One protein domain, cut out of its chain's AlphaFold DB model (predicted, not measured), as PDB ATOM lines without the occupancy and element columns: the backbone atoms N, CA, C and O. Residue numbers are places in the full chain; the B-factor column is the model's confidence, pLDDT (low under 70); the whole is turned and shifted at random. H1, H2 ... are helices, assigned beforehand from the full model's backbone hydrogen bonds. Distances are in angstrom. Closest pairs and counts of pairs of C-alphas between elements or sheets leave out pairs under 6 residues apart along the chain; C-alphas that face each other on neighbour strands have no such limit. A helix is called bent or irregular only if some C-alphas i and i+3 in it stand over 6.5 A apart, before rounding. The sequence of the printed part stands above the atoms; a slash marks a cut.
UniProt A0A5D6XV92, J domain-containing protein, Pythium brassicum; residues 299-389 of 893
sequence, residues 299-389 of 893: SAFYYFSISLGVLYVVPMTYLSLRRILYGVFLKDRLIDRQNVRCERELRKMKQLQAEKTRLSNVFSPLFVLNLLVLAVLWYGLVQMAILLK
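AT A GLANCE: This is residues 299 to 389 of the 893 residues of the protein "J domain-containing protein" of Pythium brassicum (UniProt A0A5D6XV92). What does the model look like? It is a long, thin loop drawn out into a rod: at one end H1 and H4 pack side by side, running opposite ways, and at the other end a long link and then H2 lead the backbone out and back, with the short H3 between H2 and H4. What is it made of? The printed part has 91 residues with four named helices, in the order H1, H2, H3, H4, and no named strand; the class is all helix. How large is it? It is extended, with a radius of gyration of the C-alphas of 19.8 A and spans of 66 by 24 by 15 A.

HOW THE PARTS SIT: What does the first helix touch? H1, residues 299 to 328, touches H4, residues 365 to 388; their closest C-alphas, those of Ile 306 and Leu 381, are 6.1 A apart. They run opposite ways at a steep tilt of 36 degrees, only just past shallow. H1 also only just touches H3, residues 359 to 362, with its residues 323 to 327 alone: 3 pairs of C-alphas are within 8 A, the closest being those of Gly 327 and Val 362 at 6.7 A. Where does the remaining helix stand? H2, residues 343 to 356, is apart from H1 and from H4. H2 and H3 meet only through their link, and so do H3 and H4. Do the backbones keep helical spacing? In H2 and H4 every O i to N i+4 pair is within hydrogen-bond range, and in H1 25 of 26 are; H3 is too short for such a pair.

IN THESE COORDINATES: Where does H1 run? Its 30 residues go from C-alpha 299 at (418.549, 263.391, 188.124) to C-alpha 328 at (382.453, 242.078, 185.666), 42.0 A, with a kink of 25 degrees near residue 312. It is neither bent nor irregular, but only just: C-alphas 311 and 314 are 6.1 A apart. How long are the others? H2 spans 19.7 A over 14 residues, H3 has 4 residues, and H4 spans 34.5 A over 24 residues, ending with C-alpha 388 at (415.913, 257.549, 192.158).

THE WHOLE: How far does it reach? The two C-alphas farthest apart, those of Ser 299 and Cys 342, are 66.4 A apart, while those of the first and last printed residues, Ser 299 and Lys 389, are 10.8 A apart. How are the helices joined? The printed part has no cut; the link from H1 to H2 is long, 14 residues, and those from H2 to H3 and H3 to H4 are tight. Where is confidence low? The mean pLDDT of the printed part is 73.6, and residues 326 to 363 and residue 389 are under 70.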
ATOM      1  N   SER A 299     419.355 263.416 186.898       76.12
ATOM      2  CA  SER A 299     418.549 263.391 188.124       76.12
ATOM      3  C   SER A 299     417.219 264.124 187.905       76.12
ATOM      4  O   SER A 299     416.145 263.570 188.153       76.12
ATOM      5  N   ALA A 300     417.264 265.313 187.292       79.44
ATOM      6  CA  ALA A 300     416.081 266.086 186.916       79.44
ATOM      7  C   ALA A 300     415.166 265.336 185.927       79.44
ATOM      8  O   ALA A 300     413.938 265.422 186.031       79.44
ATOM      9  N   PHE A 301     415.738 264.555 185.000       82.69
ATOM     10  CA  PHE A 301     414.969 263.718 184.073       82.69
ATOM     11  C   PHE A 301     414.147 262.632 184.785       82.69
ATOM     12  O   PHE A 301     413.001 262.383 184.398       82.69
ATOM     13  N   TYR A 302     414.672 261.993 185.835       83.19
ATOM     14  CA  TYR A 302     413.918 260.978 186.579       83.19
ATOM     15  C   TYR A 302     412.706 261.582 187.300       83.19
ATOM     16  O   TYR A 302     411.598 261.064 187.163       83.19
ATOM     17  N   TYR A 303     412.862 262.729 187.969       84.12
ATOM     18  CA  TYR A 303     411.731 263.436 188.587       84.12
ATOM     19  C   TYR A 303     410.687 263.881 187.547       84.12
ATOM     20  O   TYR A 303     409.481 263.680 187.733       84.12
ATOM     21  N   PHE A 304     411.137 264.436 186.418       85.38
ATOM     22  CA  PHE A 304     410.260 264.856 185.325       85.38
ATOM     23  C   PHE A 304     409.495 263.677 184.700       85.38
ATOM     24  O   PHE A 304     408.271 263.717 184.587       85.38
ATOM     25  N   SER A 305     410.186 262.590 184.353       84.00
ATOM     26  CA  SER A 305     409.570 261.408 183.736       84.00
ATOM     27  C   SER A 305     408.609 260.675 184.676       84.00
ATOM     28  O   SER A 305     407.547 260.235 184.230       84.00
ATOM     29  N   ILE A 306     408.915 260.597 185.978       87.50
ATOM     30  CA  ILE A 306     408.010 260.022 186.983       87.50
ATOM     31  C   ILE A 306     406.755 260.883 187.128       87.50
ATOM     32  O   ILE A 306     405.651 260.348 187.080       87.50
ATOM     33  N   SER A 307     406.895 262.205 187.268       89.06
ATOM     34  CA  SER A 307     405.738 263.097 187.429       89.06
ATOM     35  C   SER A 307     404.792 263.053 186.220       89.06
ATOM     36  O   SER A 307     403.581 262.875 186.386       89.06
ATOM     37  N   LEU A 308     405.336 263.101 185.001       88.62
ATOM     38  CA  LEU A 308     404.559 263.005 183.764       88.62
ATOM     39  C   LEU A 308     403.962 261.604 183.559       88.62
ATOM     40  O   LEU A 308     402.810 261.468 183.143       88.62
ATOM     41  N   GLY A 309     404.710 260.553 183.901       88.00
ATOM     42  CA  GLY A 309     404.226 259.178 183.830       88.00
ATOM     43  C   GLY A 309     403.097 258.905 184.824       88.00
ATOM     44  O   GLY A 309     402.092 258.312 184.445       88.00
ATOM     45  N   VAL A 310     403.190 259.387 186.067       90.94
ATOM     46  CA  VAL A 310     402.125 259.254 187.079       90.94
ATOM     47  C   VAL A 310     400.850 259.973 186.634       90.94
ATOM     48  O   VAL A 310     399.762 259.402 186.763       90.94
ATOM     49  N   LEU A 311     400.974 261.173 186.052       91.81
ATOM     50  CA  LEU A 311     399.842 261.950 185.535       91.81
ATOM     51  C   LEU A 311     399.039 261.187 184.471       91.81
ATOM     52  O   LEU A 311     397.820 261.319 184.416       91.81
ATOM     53  N   TYR A 312     399.698 260.371 183.647       88.50
ATOM     54  CA  TYR A 312     399.034 259.545 182.638       88.50
ATOM     55  C   TYR A 312     398.575 258.187 183.189       88.50
ATOM     56  O   TYR A 312     397.422 257.780 183.022       88.50
ATOM     57  N   VAL A 313     399.475 257.470 183.863       92.44
ATOM     58  CA  VAL A 313     399.271 256.078 184.269       92.44
ATOM     59  C   VAL A 313     398.174 255.965 185.329       92.44
ATOM     60  O   VAL A 313     397.327 255.076 185.225       92.44
ATOM     61  N   VAL A 314     398.106 256.870 186.313       89.88
ATOM     62  CA  VAL A 314     397.108 256.780 187.392       89.88
ATOM     63  C   VAL A 314     395.671 256.959 186.870       89.88
ATOM     64  O   VAL A 314     394.860 256.053 187.085       89.88
ATOM     65  N   PRO A 315     395.312 258.012 186.110       91.12
ATOM     66  CA  PRO A 315     393.971 258.121 185.534       91.12
ATOM     67  C   PRO A 315     393.629 256.971 184.580       91.12
ATOM     68  O   PRO A 315     392.521 256.434 184.639       91.12
ATOM     69  N   MET A 316     394.576 256.528 183.745       85.38
ATOM     70  CA  MET A 316     394.338 255.430 182.799       85.38
ATOM     71  C   MET A 316     394.114 254.087 183.503       85.38
ATOM     72  O   MET A 316     393.265 253.300 183.070       85.38
ATOM     73  N   THR A 317     394.795 253.837 184.628       90.38
ATOM     74  CA  THR A 317     394.504 252.670 185.478       90.38
ATOM     75  C   THR A 317     393.121 252.741 186.082       90.38
ATOM     76  O   THR A 317     392.404 251.746 186.046       90.38
ATOM     77  N   TYR A 318     392.715 253.909 186.583       89.81
ATOM     78  CA  TYR A 318     391.397 254.094 187.166       89.81
ATOM     79  C   TYR A 318     390.301 253.860 186.124       89.81
ATOM     80  O   TYR A 318     389.366 253.107 186.388       89.81
ATOM     81  N   LEU A 319     390.430 254.422 184.918       85.62
ATOM     82  CA  LEU A 319     389.468 254.218 183.830       85.62
ATOM     83  C   LEU A 319     389.401 252.750 183.385       85.62
ATOM     84  O   LEU A 319     388.307 252.203 183.216       85.62
ATOM     85  N   SER A 320     390.553 252.090 183.248       85.62
ATOM     86  CA  SER A 320     390.629 250.679 182.849       85.62
ATOM     87  C   SER A 320     390.064 249.749 183.925       85.62
ATOM     88  O   SER A 320     389.259 248.868 183.624       85.62
ATOM     89  N   LEU A 321     390.406 249.984 185.194       85.25
ATOM     90  CA  LEU A 321     389.892 249.228 186.334       85.25
ATOM     91  C   LEU A 321     388.394 249.467 186.517       85.25
ATOM     92  O   LEU A 321     387.651 248.516 186.742       85.25
ATOM     93  N   ARG A 322     387.926 250.709 186.338       81.69
ATOM     94  CA  ARG A 322     386.505 251.062 186.315       81.69
ATOM     95  C   ARG A 322     385.781 250.262 185.232       81.69
ATOM     96  O   ARG A 322     384.785 249.614 185.535       81.69
ATOM     97  N   ARG A 323     386.287 250.235 183.996       78.69
ATOM     98  CA  ARG A 323     385.700 249.456 182.886       78.69
ATOM     99  C   ARG A 323     385.605 247.961 183.216       78.69
ATOM    100  O   ARG A 323     384.564 247.357 182.963       78.69
ATOM    101  N   ILE A 324     386.637 247.386 183.837       80.31
ATOM    102  CA  ILE A 324     386.652 245.980 184.279       80.31
ATOM    103  C   ILE A 324     385.651 245.747 185.424       80.31
ATOM    104  O   ILE A 324     384.844 244.825 185.350       80.31
ATOM    105  N   LEU A 325     385.641 246.600 186.452       76.12
ATOM    106  CA  LEU A 325     384.724 246.521 187.596       76.12
ATOM    107  C   LEU A 325     383.258 246.633 187.165       76.12
ATOM    108  O   LEU A 325     382.432 245.822 187.581       76.12
ATOM    109  N   TYR A 326     382.927 247.594 186.299       69.69
ATOM    110  CA  TYR A 326     381.571 247.730 185.768       69.69
ATOM    111  C   TYR A 326     381.185 246.552 184.863       69.69
ATOM    112  O   TYR A 326     380.056 246.078 184.944       69.69
ATOM    113  N   GLY A 327     382.112 246.058 184.034       65.56
ATOM    114  CA  GLY A 327     381.864 244.935 183.126       65.56
ATOM    115  C   GLY A 327     381.718 243.575 183.821       65.56
ATOM    116  O   GLY A 327     380.971 242.727 183.334       65.56
ATOM    117  N   VAL A 328     382.405 243.367 184.951       68.38
ATOM    118  CA  VAL A 328     382.453 242.078 185.666       68.38
ATOM    119  C   VAL A 328     381.546 242.053 186.903       68.38
ATOM    120  O   VAL A 328     380.837 241.067 187.099       68.38
ATOM    121  N   PHE A 329     381.533 243.113 187.723       61.44
ATOM    122  CA  PHE A 329     380.918 243.101 189.061       61.44
ATOM    123  C   PHE A 329     379.586 243.865 189.181       61.44
ATOM    124  O   PHE A 329     378.711 243.414 189.915       61.44
ATOM    125  N   LEU A 330     379.355 244.970 188.457       57.38
ATOM    126  CA  LEU A 330     378.087 245.739 188.538       57.38
ATOM    127  C   LEU A 330     376.962 245.207 187.625       57.38
ATOM    128  O   LEU A 330     376.061 245.942 187.216       57.38
ATOM    129  N   LYS A 331     376.991 243.902 187.350       53.38
ATOM    130  CA  LYS A 331     376.195 243.196 186.336       53.38
ATOM    131  C   LYS A 331     374.669 243.336 186.479       53.38
ATOM    132  O   LYS A 331     373.967 243.200 185.482       53.38
ATOM    133  N   ASP A 332     374.163 243.661 187.671       48.59
ATOM    134  CA  ASP A 332     372.737 243.520 188.003       48.59
ATOM    135  C   ASP A 332     371.970 244.818 188.324       48.59
ATOM    136  O   ASP A 332     370.759 244.750 188.526       48.59
ATOM    137  N   ARG A 333     372.600 246.006 188.365       43.38
ATOM    138  CA  ARG A 333     371.909 247.231 188.849       43.38
ATOM    139  C   ARG A 333     371.269 248.141 187.797       43.38
ATOM    140  O   ARG A 333     370.491 249.002 188.181       43.38
ATOM    141  N   LEU A 334     371.568 247.982 186.508       45.66
ATOM    142  CA  LEU A 334     371.030 248.860 185.448       45.66
ATOM    143  C   LEU A 334     369.867 248.247 184.655       45.66
ATOM    144  O   LEU A 334     369.364 248.872 183.726       45.66
ATOM    145  N   ILE A 335     369.433 247.032 185.000       47.91
ATOM    146  CA  ILE A 335     368.155 246.514 184.510       47.91
ATOM    147  C   ILE A 335     367.131 246.945 185.533       47.91
ATOM    148  O   ILE A 335     366.988 246.303 186.575       47.91
ATOM    149  N   ASP A 336     366.424 248.020 185.232       43.34
ATOM    150  CA  ASP A 336     365.197 248.301 185.943       43.34
ATOM    151  C   ASP A 336     364.235 247.139 185.653       43.34
ATOM    152  O   ASP A 336     363.636 247.035 184.578       43.34
ATOM    153  N   ARG A 337     364.187 246.154 186.563       44.72
ATOM    154  CA  ARG A 337     363.368 244.938 186.413       44.72
ATOM    155  C   ARG A 337     361.887 245.280 186.242       44.72
ATOM    156  O   ARG A 337     361.142 244.431 185.766       44.72
ATOM    157  N   GLN A 338     361.476 246.499 186.596       46.88
ATOM    158  CA  GLN A 338     360.118 246.995 186.402       46.88
ATOM    159  C   GLN A 338     359.737 247.180 184.924       46.88
ATOM    160  O   GLN A 338     358.557 247.068 184.604       46.88
ATOM    161  N   ASN A 339     360.701 247.355 184.009       47.47
ATOM    162  CA  ASN A 339     360.416 247.697 182.610       47.47
ATOM    163  C   ASN A 339     360.522 246.552 181.599       47.47
ATOM    164  O   ASN A 339     360.309 246.781 180.410       47.47
ATOM    165  N   VAL A 340     360.796 245.315 182.028       52.66
ATOM    166  CA  VAL A 340     360.842 244.175 181.101       52.66
ATOM    167  C   VAL A 340     359.572 243.336 181.212       52.66
ATOM    168  O   VAL A 340     359.323 242.693 182.230       52.66
ATOM    169  N   ARG A 341     358.758 243.376 180.151       56.66
ATOM    170  CA  ARG A 341     357.301 243.184 180.249       56.66
ATOM    171  C   ARG A 341     356.810 241.859 179.676       56.66
ATOM    172  O   ARG A 341     355.931 241.243 180.273       56.66
ATOM    173  N   CYS A 342     357.425 241.388 178.593       57.62
ATOM    174  CA  CYS A 342     357.162 240.076 178.000       57.62
ATOM    175  C   CYS A 342     358.353 239.131 178.184       57.62
ATOM    176  O   CYS A 342     359.516 239.537 178.109       57.62
ATOM    177  N   GLU A 343     358.086 237.830 178.329       58.41
ATOM    178  CA  GLU A 343     359.143 236.822 178.476       58.41
ATOM    179  C   GLU A 343     360.104 236.817 177.267       58.41
ATOM    180  O   GLU A 343     361.311 236.612 177.418       58.41
ATOM    181  N   ARG A 344     359.592 237.117 176.063       58.19
ATOM    182  CA  ARG A 344     360.405 237.256 174.840       58.19
ATOM    183  C   ARG A 344     361.352 238.451 174.890       58.19
ATOM    184  O   ARG A 344     362.517 238.285 174.542       58.19
ATOM    185  N   GLU A 345     360.891 239.615 175.340       62.88
ATOM    186  CA  GLU A 345     361.734 240.810 175.482       62.88
ATOM    187  C   GLU A 345     362.782 240.622 176.577       62.88
ATOM    188  O   GLU A 345     363.942 240.986 176.395       62.88
ATOM    189  N   LEU A 346     362.417 239.941 177.669       61.50
ATOM    190  CA  LEU A 346     363.347 239.565 178.729       61.50
ATOM    191  C   LEU A 346     364.435 238.618 178.244       61.50
ATOM    192  O   LEU A 346     365.608 238.829 178.555       61.50
ATOM    193  N   ARG A 347     364.084 237.590 177.464       63.34
ATOM    194  CA  ARG A 347     365.083 236.705 176.848       63.34
ATOM    195  C   ARG A 347     365.998 237.481 175.902       63.34
ATOM    196  O   ARG A 347     367.201 237.240 175.915       63.34
ATOM    197  N   LYS A 348     365.458 238.434 175.139       63.81
ATOM    198  CA  LYS A 348     366.211 239.254 174.181       63.81
ATOM    199  C   LYS A 348     367.174 240.219 174.867       63.81
ATOM    200  O   LYS A 348     368.351 240.243 174.531       63.81
ATOM    201  N   MET A 349     366.706 240.931 175.890       60.38
ATOM    202  CA  MET A 349     367.542 241.780 176.740       60.38
ATOM    203  C   MET A 349     368.651 240.965 177.402       60.38
ATOM    204  O   MET A 349     369.813 241.354 177.329       60.38
ATOM    205  N   LYS A 350     368.330 239.789 177.957       62.38
ATOM    206  CA  LYS A 350     369.328 238.878 178.537       62.38
ATOM    207  C   LYS A 350     370.341 238.384 177.503       62.38
ATOM    208  O   LYS A 350     371.521 238.304 177.824       62.38
ATOM    209  N   GLN A 351     369.917 238.081 176.275       63.28
ATOM    210  CA  GLN A 351     370.810 237.678 175.182       63.28
ATOM    211  C   GLN A 351     371.727 238.825 174.741       63.28
ATOM    212  O   GLN A 351     372.941 238.646 174.712       63.28
ATOM    213  N   LEU A 352     371.179 240.018 174.494       59.69
ATOM    214  CA  LEU A 352     371.950 241.216 174.146       59.69
ATOM    215  C   LEU A 352     372.916 241.619 175.265       59.69
ATOM    216  O   LEU A 352     374.022 242.087 175.003       59.69
ATOM    217  N   GLN A 353     372.521 241.446 176.527       60.69
ATOM    218  CA  GLN A 353     373.400 241.674 177.670       60.69
ATOM    219  C   GLN A 353     374.472 240.603 177.795       60.69
ATOM    220  O   GLN A 353     375.621 240.952 178.037       60.69
ATOM    221  N   ALA A 354     374.146 239.324 177.604       60.78
ATOM    222  CA  ALA A 354     375.133 238.247 177.576       60.78
ATOM    223  C   ALA A 354     376.154 238.455 176.446       60.78
ATOM    224  O   ALA A 354     377.341 238.200 176.629       60.78
ATOM    225  N   GLU A 355     375.716 238.995 175.306       58.91
ATOM    226  CA  GLU A 355     376.590 239.385 174.206       58.91
ATOM    227  C   GLU A 355     377.449 240.608 174.564       58.91
ATOM    228  O   GLU A 355     378.665 240.575 174.392       58.91
ATOM    229  N   LYS A 356     376.873 241.671 175.145       56.66
ATOM    230  CA  LYS A 356     377.626 242.864 175.590       56.66
ATOM    231  C   LYS A 356     378.628 242.561 176.712       56.66
ATOM    232  O   LYS A 356     379.698 243.156 176.735       56.66
ATOM    233  N   THR A 357     378.290 241.642 177.613       54.53
ATOM    234  CA  THR A 357     379.113 241.225 178.765       54.53
ATOM    235  C   THR A 357     380.010 240.031 178.456       54.53
ATOM    236  O   THR A 357     380.711 239.541 179.344       54.53
ATOM    237  N   ARG A 358     380.024 239.558 177.202       57.75
ATOM    238  CA  ARG A 358     380.968 238.533 176.766       57.75
ATOM    239  C   ARG A 358     382.369 239.049 177.069       57.75
ATOM    240  O   ARG A 358     382.722 240.141 176.631       57.75
ATOM    241  N   LEU A 359     383.156 238.279 177.820       57.09
ATOM    242  CA  LEU A 359     384.500 238.682 178.255       57.09
ATOM    243  C   LEU A 359     385.368 239.167 177.079       57.09
ATOM    244  O   LEU A 359     386.131 240.109 177.240       57.09
ATOM    245  N   SER A 360     385.167 238.626 175.873       57.16
ATOM    246  CA  SER A 360     385.817 239.084 174.634       57.16
ATOM    247  C   SER A 360     385.549 240.552 174.263       57.16
ATOM    248  O   SER A 360     386.371 241.171 173.605       57.16
ATOM    249  N   ASN A 361     384.406 241.116 174.660       58.03
ATOM    250  CA  ASN A 361     384.029 242.506 174.379       58.03
ATOM    251  C   ASN A 361     384.576 243.477 175.435       58.03
ATOM    252  O   ASN A 361     384.809 244.648 175.136       58.03
ATOM    253  N   VAL A 362     384.809 242.991 176.659       62.59
ATOM    254  CA  VAL A 362     385.526 243.738 177.704       62.59
ATOM    255  C   VAL A 362     387.030 243.732 177.407       62.59
ATOM    256  O   VAL A 362     387.672 244.770 177.522       62.59
ATOM    257  N   PHE A 363     387.562 242.605 176.928       68.75
ATOM    258  CA  PHE A 363     388.938 242.440 176.455       68.75
ATOM    259  C   PHE A 363     389.043 242.596 174.933       68.75
ATOM    260  O   PHE A 363     389.520 241.700 174.237       68.75
ATOM    261  N   SER A 364     388.596 243.739 174.401       74.06
ATOM    262  CA  SER A 364     388.863 244.065 172.995       74.06
ATOM    263  C   SER A 364     390.382 244.072 172.740       74.06
ATOM    264  O   SER A 364     391.145 244.401 173.652       74.06
ATOM    265  N   PRO A 365     390.866 243.733 171.530       78.56
ATOM    266  CA  PRO A 365     392.306 243.652 171.264       78.56
ATOM    267  C   PRO A 365     393.028 244.977 171.550       78.56
ATOM    268  O   PRO A 365     394.124 244.966 172.103       78.56
ATOM    269  N   LEU A 366     392.381 246.119 171.277       77.69
ATOM    270  CA  LEU A 366     392.897 247.440 171.649       77.69
ATOM    271  C   LEU A 366     392.939 247.649 173.169       77.69
ATOM    272  O   LEU A 366     393.890 248.237 173.670       77.69
ATOM    273  N   PHE A 367     391.936 247.175 173.914       82.44
ATOM    274  CA  PHE A 367     391.931 247.285 175.373       82.44
ATOM    275  C   PHE A 367     393.011 246.406 176.012       82.44
ATOM    276  O   PHE A 367     393.682 246.845 176.939       82.44
ATOM    277  N   VAL A 368     393.226 245.195 175.489       85.12
ATOM    278  CA  VAL A 368     394.320 244.315 175.928       85.12
ATOM    279  C   VAL A 368     395.673 244.947 175.613       85.12
ATOM    280  O   VAL A 368     396.539 244.971 176.482       85.12
ATOM    281  N   LEU A 369     395.844 245.519 174.418       85.94
ATOM    282  CA  LEU A 369     397.051 246.267 174.066       85.94
ATOM    283  C   LEU A 369     397.275 247.444 175.025       85.94
ATOM    284  O   LEU A 369     398.378 247.605 175.535       85.94
ATOM    285  N   ASN A 370     396.232 248.220 175.327       85.31
ATOM    286  CA  ASN A 370     396.305 249.324 176.285       85.31
ATOM    287  C   ASN A 370     396.687 248.831 177.692       85.31
ATOM    288  O   ASN A 370     397.554 249.413 178.331       85.31
ATOM    289  N   LEU A 371     396.121 247.711 178.154       88.00
ATOM    290  CA  LEU A 371     396.475 247.100 179.439       88.00
ATOM    291  C   LEU A 371     397.948 246.657 179.478       88.00
ATOM    292  O   LEU A 371     398.622 246.857 180.486       88.00
ATOM    293  N   LEU A 372     398.455 246.078 178.385       89.88
ATOM    294  CA  LEU A 372     399.864 245.693 178.260       89.88
ATOM    295  C   LEU A 372     400.779 246.920 178.280       89.88
ATOM    296  O   LEU A 372     401.761 246.931 179.017       89.88
ATOM    297  N   VAL A 373     400.436 247.972 177.531       89.12
ATOM    298  CA  VAL A 373     401.169 249.246 177.538       89.12
ATOM    299  C   VAL A 373     401.172 249.851 178.941       89.12
ATOM    300  O   VAL A 373     402.225 250.228 179.445       89.12
ATOM    301  N   LEU A 374     400.026 249.872 179.617       90.38
ATOM    302  CA  LEU A 374     399.884 250.372 180.982       90.38
ATOM    303  C   LEU A 374     400.740 249.575 181.982       90.38
ATOM    304  O   LEU A 374     401.364 250.167 182.857       90.38
ATOM    305  N   ALA A 375     400.805 248.247 181.844       91.19
ATOM    306  CA  ALA A 375     401.661 247.393 182.666       91.19
ATOM    307  C   ALA A 375     403.155 247.672 182.430       91.19
ATOM    308  O   ALA A 375     403.920 247.757 183.390       91.19
ATOM    309  N   VAL A 376     403.564 247.873 181.172       92.88
ATOM    310  CA  VAL A 376     404.937 248.270 180.819       92.88
ATOM    311  C   VAL A 376     405.271 249.652 181.382       92.88
ATOM    312  O   VAL A 376     406.351 249.836 181.938       92.88
ATOM    313  N   LEU A 377     404.344 250.611 181.306       90.00
ATOM    314  CA  LEU A 377     404.530 251.955 181.857       90.00
ATOM    315  C   LEU A 377     404.627 251.945 183.389       90.00
ATOM    316  O   LEU A 377     405.476 252.639 183.939       90.00
ATOM    317  N   TRP A 378     403.833 251.124 184.084       92.44
ATOM    318  CA  TRP A 378     403.994 250.908 185.528       92.44
ATOM    319  C   TRP A 378     405.334 250.287 185.879       92.44
ATOM    320  O   TRP A 378     405.984 250.741 186.815       92.44
ATOM    321  N   TYR A 379     405.751 249.259 185.138       93.19
ATOM    322  CA  TYR A 379     407.059 248.648 185.336       93.19
ATOM    323  C   TYR A 379     408.168 249.692 185.159       93.19
ATOM    324  O   TYR A 379     409.023 249.814 186.030       93.19
ATOM    325  N   GLY A 380     408.101 250.503 184.099       88.44
ATOM    326  CA  GLY A 380     409.017 251.620 183.870       88.44
ATOM    327  C   GLY A 380     409.023 252.626 185.021       88.44
ATOM    328  O   GLY A 380     410.091 252.955 185.527       88.44
ATOM    329  N   LEU A 381     407.851 253.056 185.501       89.06
ATOM    330  CA  LEU A 381     407.732 253.967 186.647       89.06
ATOM    331  C   LEU A 381     408.345 253.389 187.925       89.06
ATOM    332  O   LEU A 381     409.044 254.100 188.640       89.06
ATOM    333  N   VAL A 382     408.115 252.106 188.207       89.00
ATOM    334  CA  VAL A 382     408.692 251.428 189.375       89.00
ATOM    335  C   VAL A 382     410.211 251.316 189.242       89.00
ATOM    336  O   VAL A 382     410.915 251.580 190.211       89.00
ATOM    337  N   GLN A 383     410.731 250.985 188.056       85.06
ATOM    338  CA  GLN A 383     412.176 250.947 187.808       85.06
ATOM    339  C   GLN A 383     412.822 252.327 187.995       85.06
ATOM    340  O   GLN A 383     413.838 252.430 188.677       85.06
ATOM    341  N   MET A 384     412.208 253.392 187.472       83.00
ATOM    342  CA  MET A 384     412.700 254.763 187.665       83.00
ATOM    343  C   MET A 384     412.629 255.197 189.133       83.00
ATOM    344  O   MET A 384     413.557 255.825 189.630       83.00
ATOM    345  N   ALA A 385     411.572 254.821 189.857       83.44
ATOM    346  CA  ALA A 385     411.442 255.120 191.283       83.44
ATOM    347  C   ALA A 385     412.478 254.380 192.148       83.44
ATOM    348  O   ALA A 385     412.931 254.921 193.154       83.44
ATOM    349  N   ILE A 386     412.864 253.155 191.768       84.06
ATOM    350  CA  ILE A 386     413.952 252.419 192.427       84.06
ATOM    351  C   ILE A 386     415.292 253.106 192.155       84.06
ATOM    352  O   ILE A 386     416.059 253.303 193.091       84.06
ATOM    353  N   LEU A 387     415.543 253.511 190.907       79.00
ATOM    354  CA  LEU A 387     416.781 254.174 190.499       79.00
ATOM    355  C   LEU A 387     416.985 255.529 191.198       79.00
ATOM    356  O   LEU A 387     418.101 255.864 191.576       79.00
ATOM    357  N   LEU A 388     415.899 256.265 191.448       75.81
ATOM    358  CA  LEU A 388     415.913 257.549 192.158       75.81
ATOM    359  C   LEU A 388     416.306 257.434 193.641       75.81
ATOM    360  O   LEU A 388     416.742 258.409 194.245       75.81
ATOM    361  N   LYS A 389     416.136 256.257 194.257       68.19
ATOM    362  CA  LYS A 389     416.397 256.054 195.691       68.19
ATOM    363  C   LYS A 389     417.886 256.174 196.049       68.19
ATOM    364  O   LYS A 389     418.198 256.401 197.218       68.19
TER     365      LYS A 389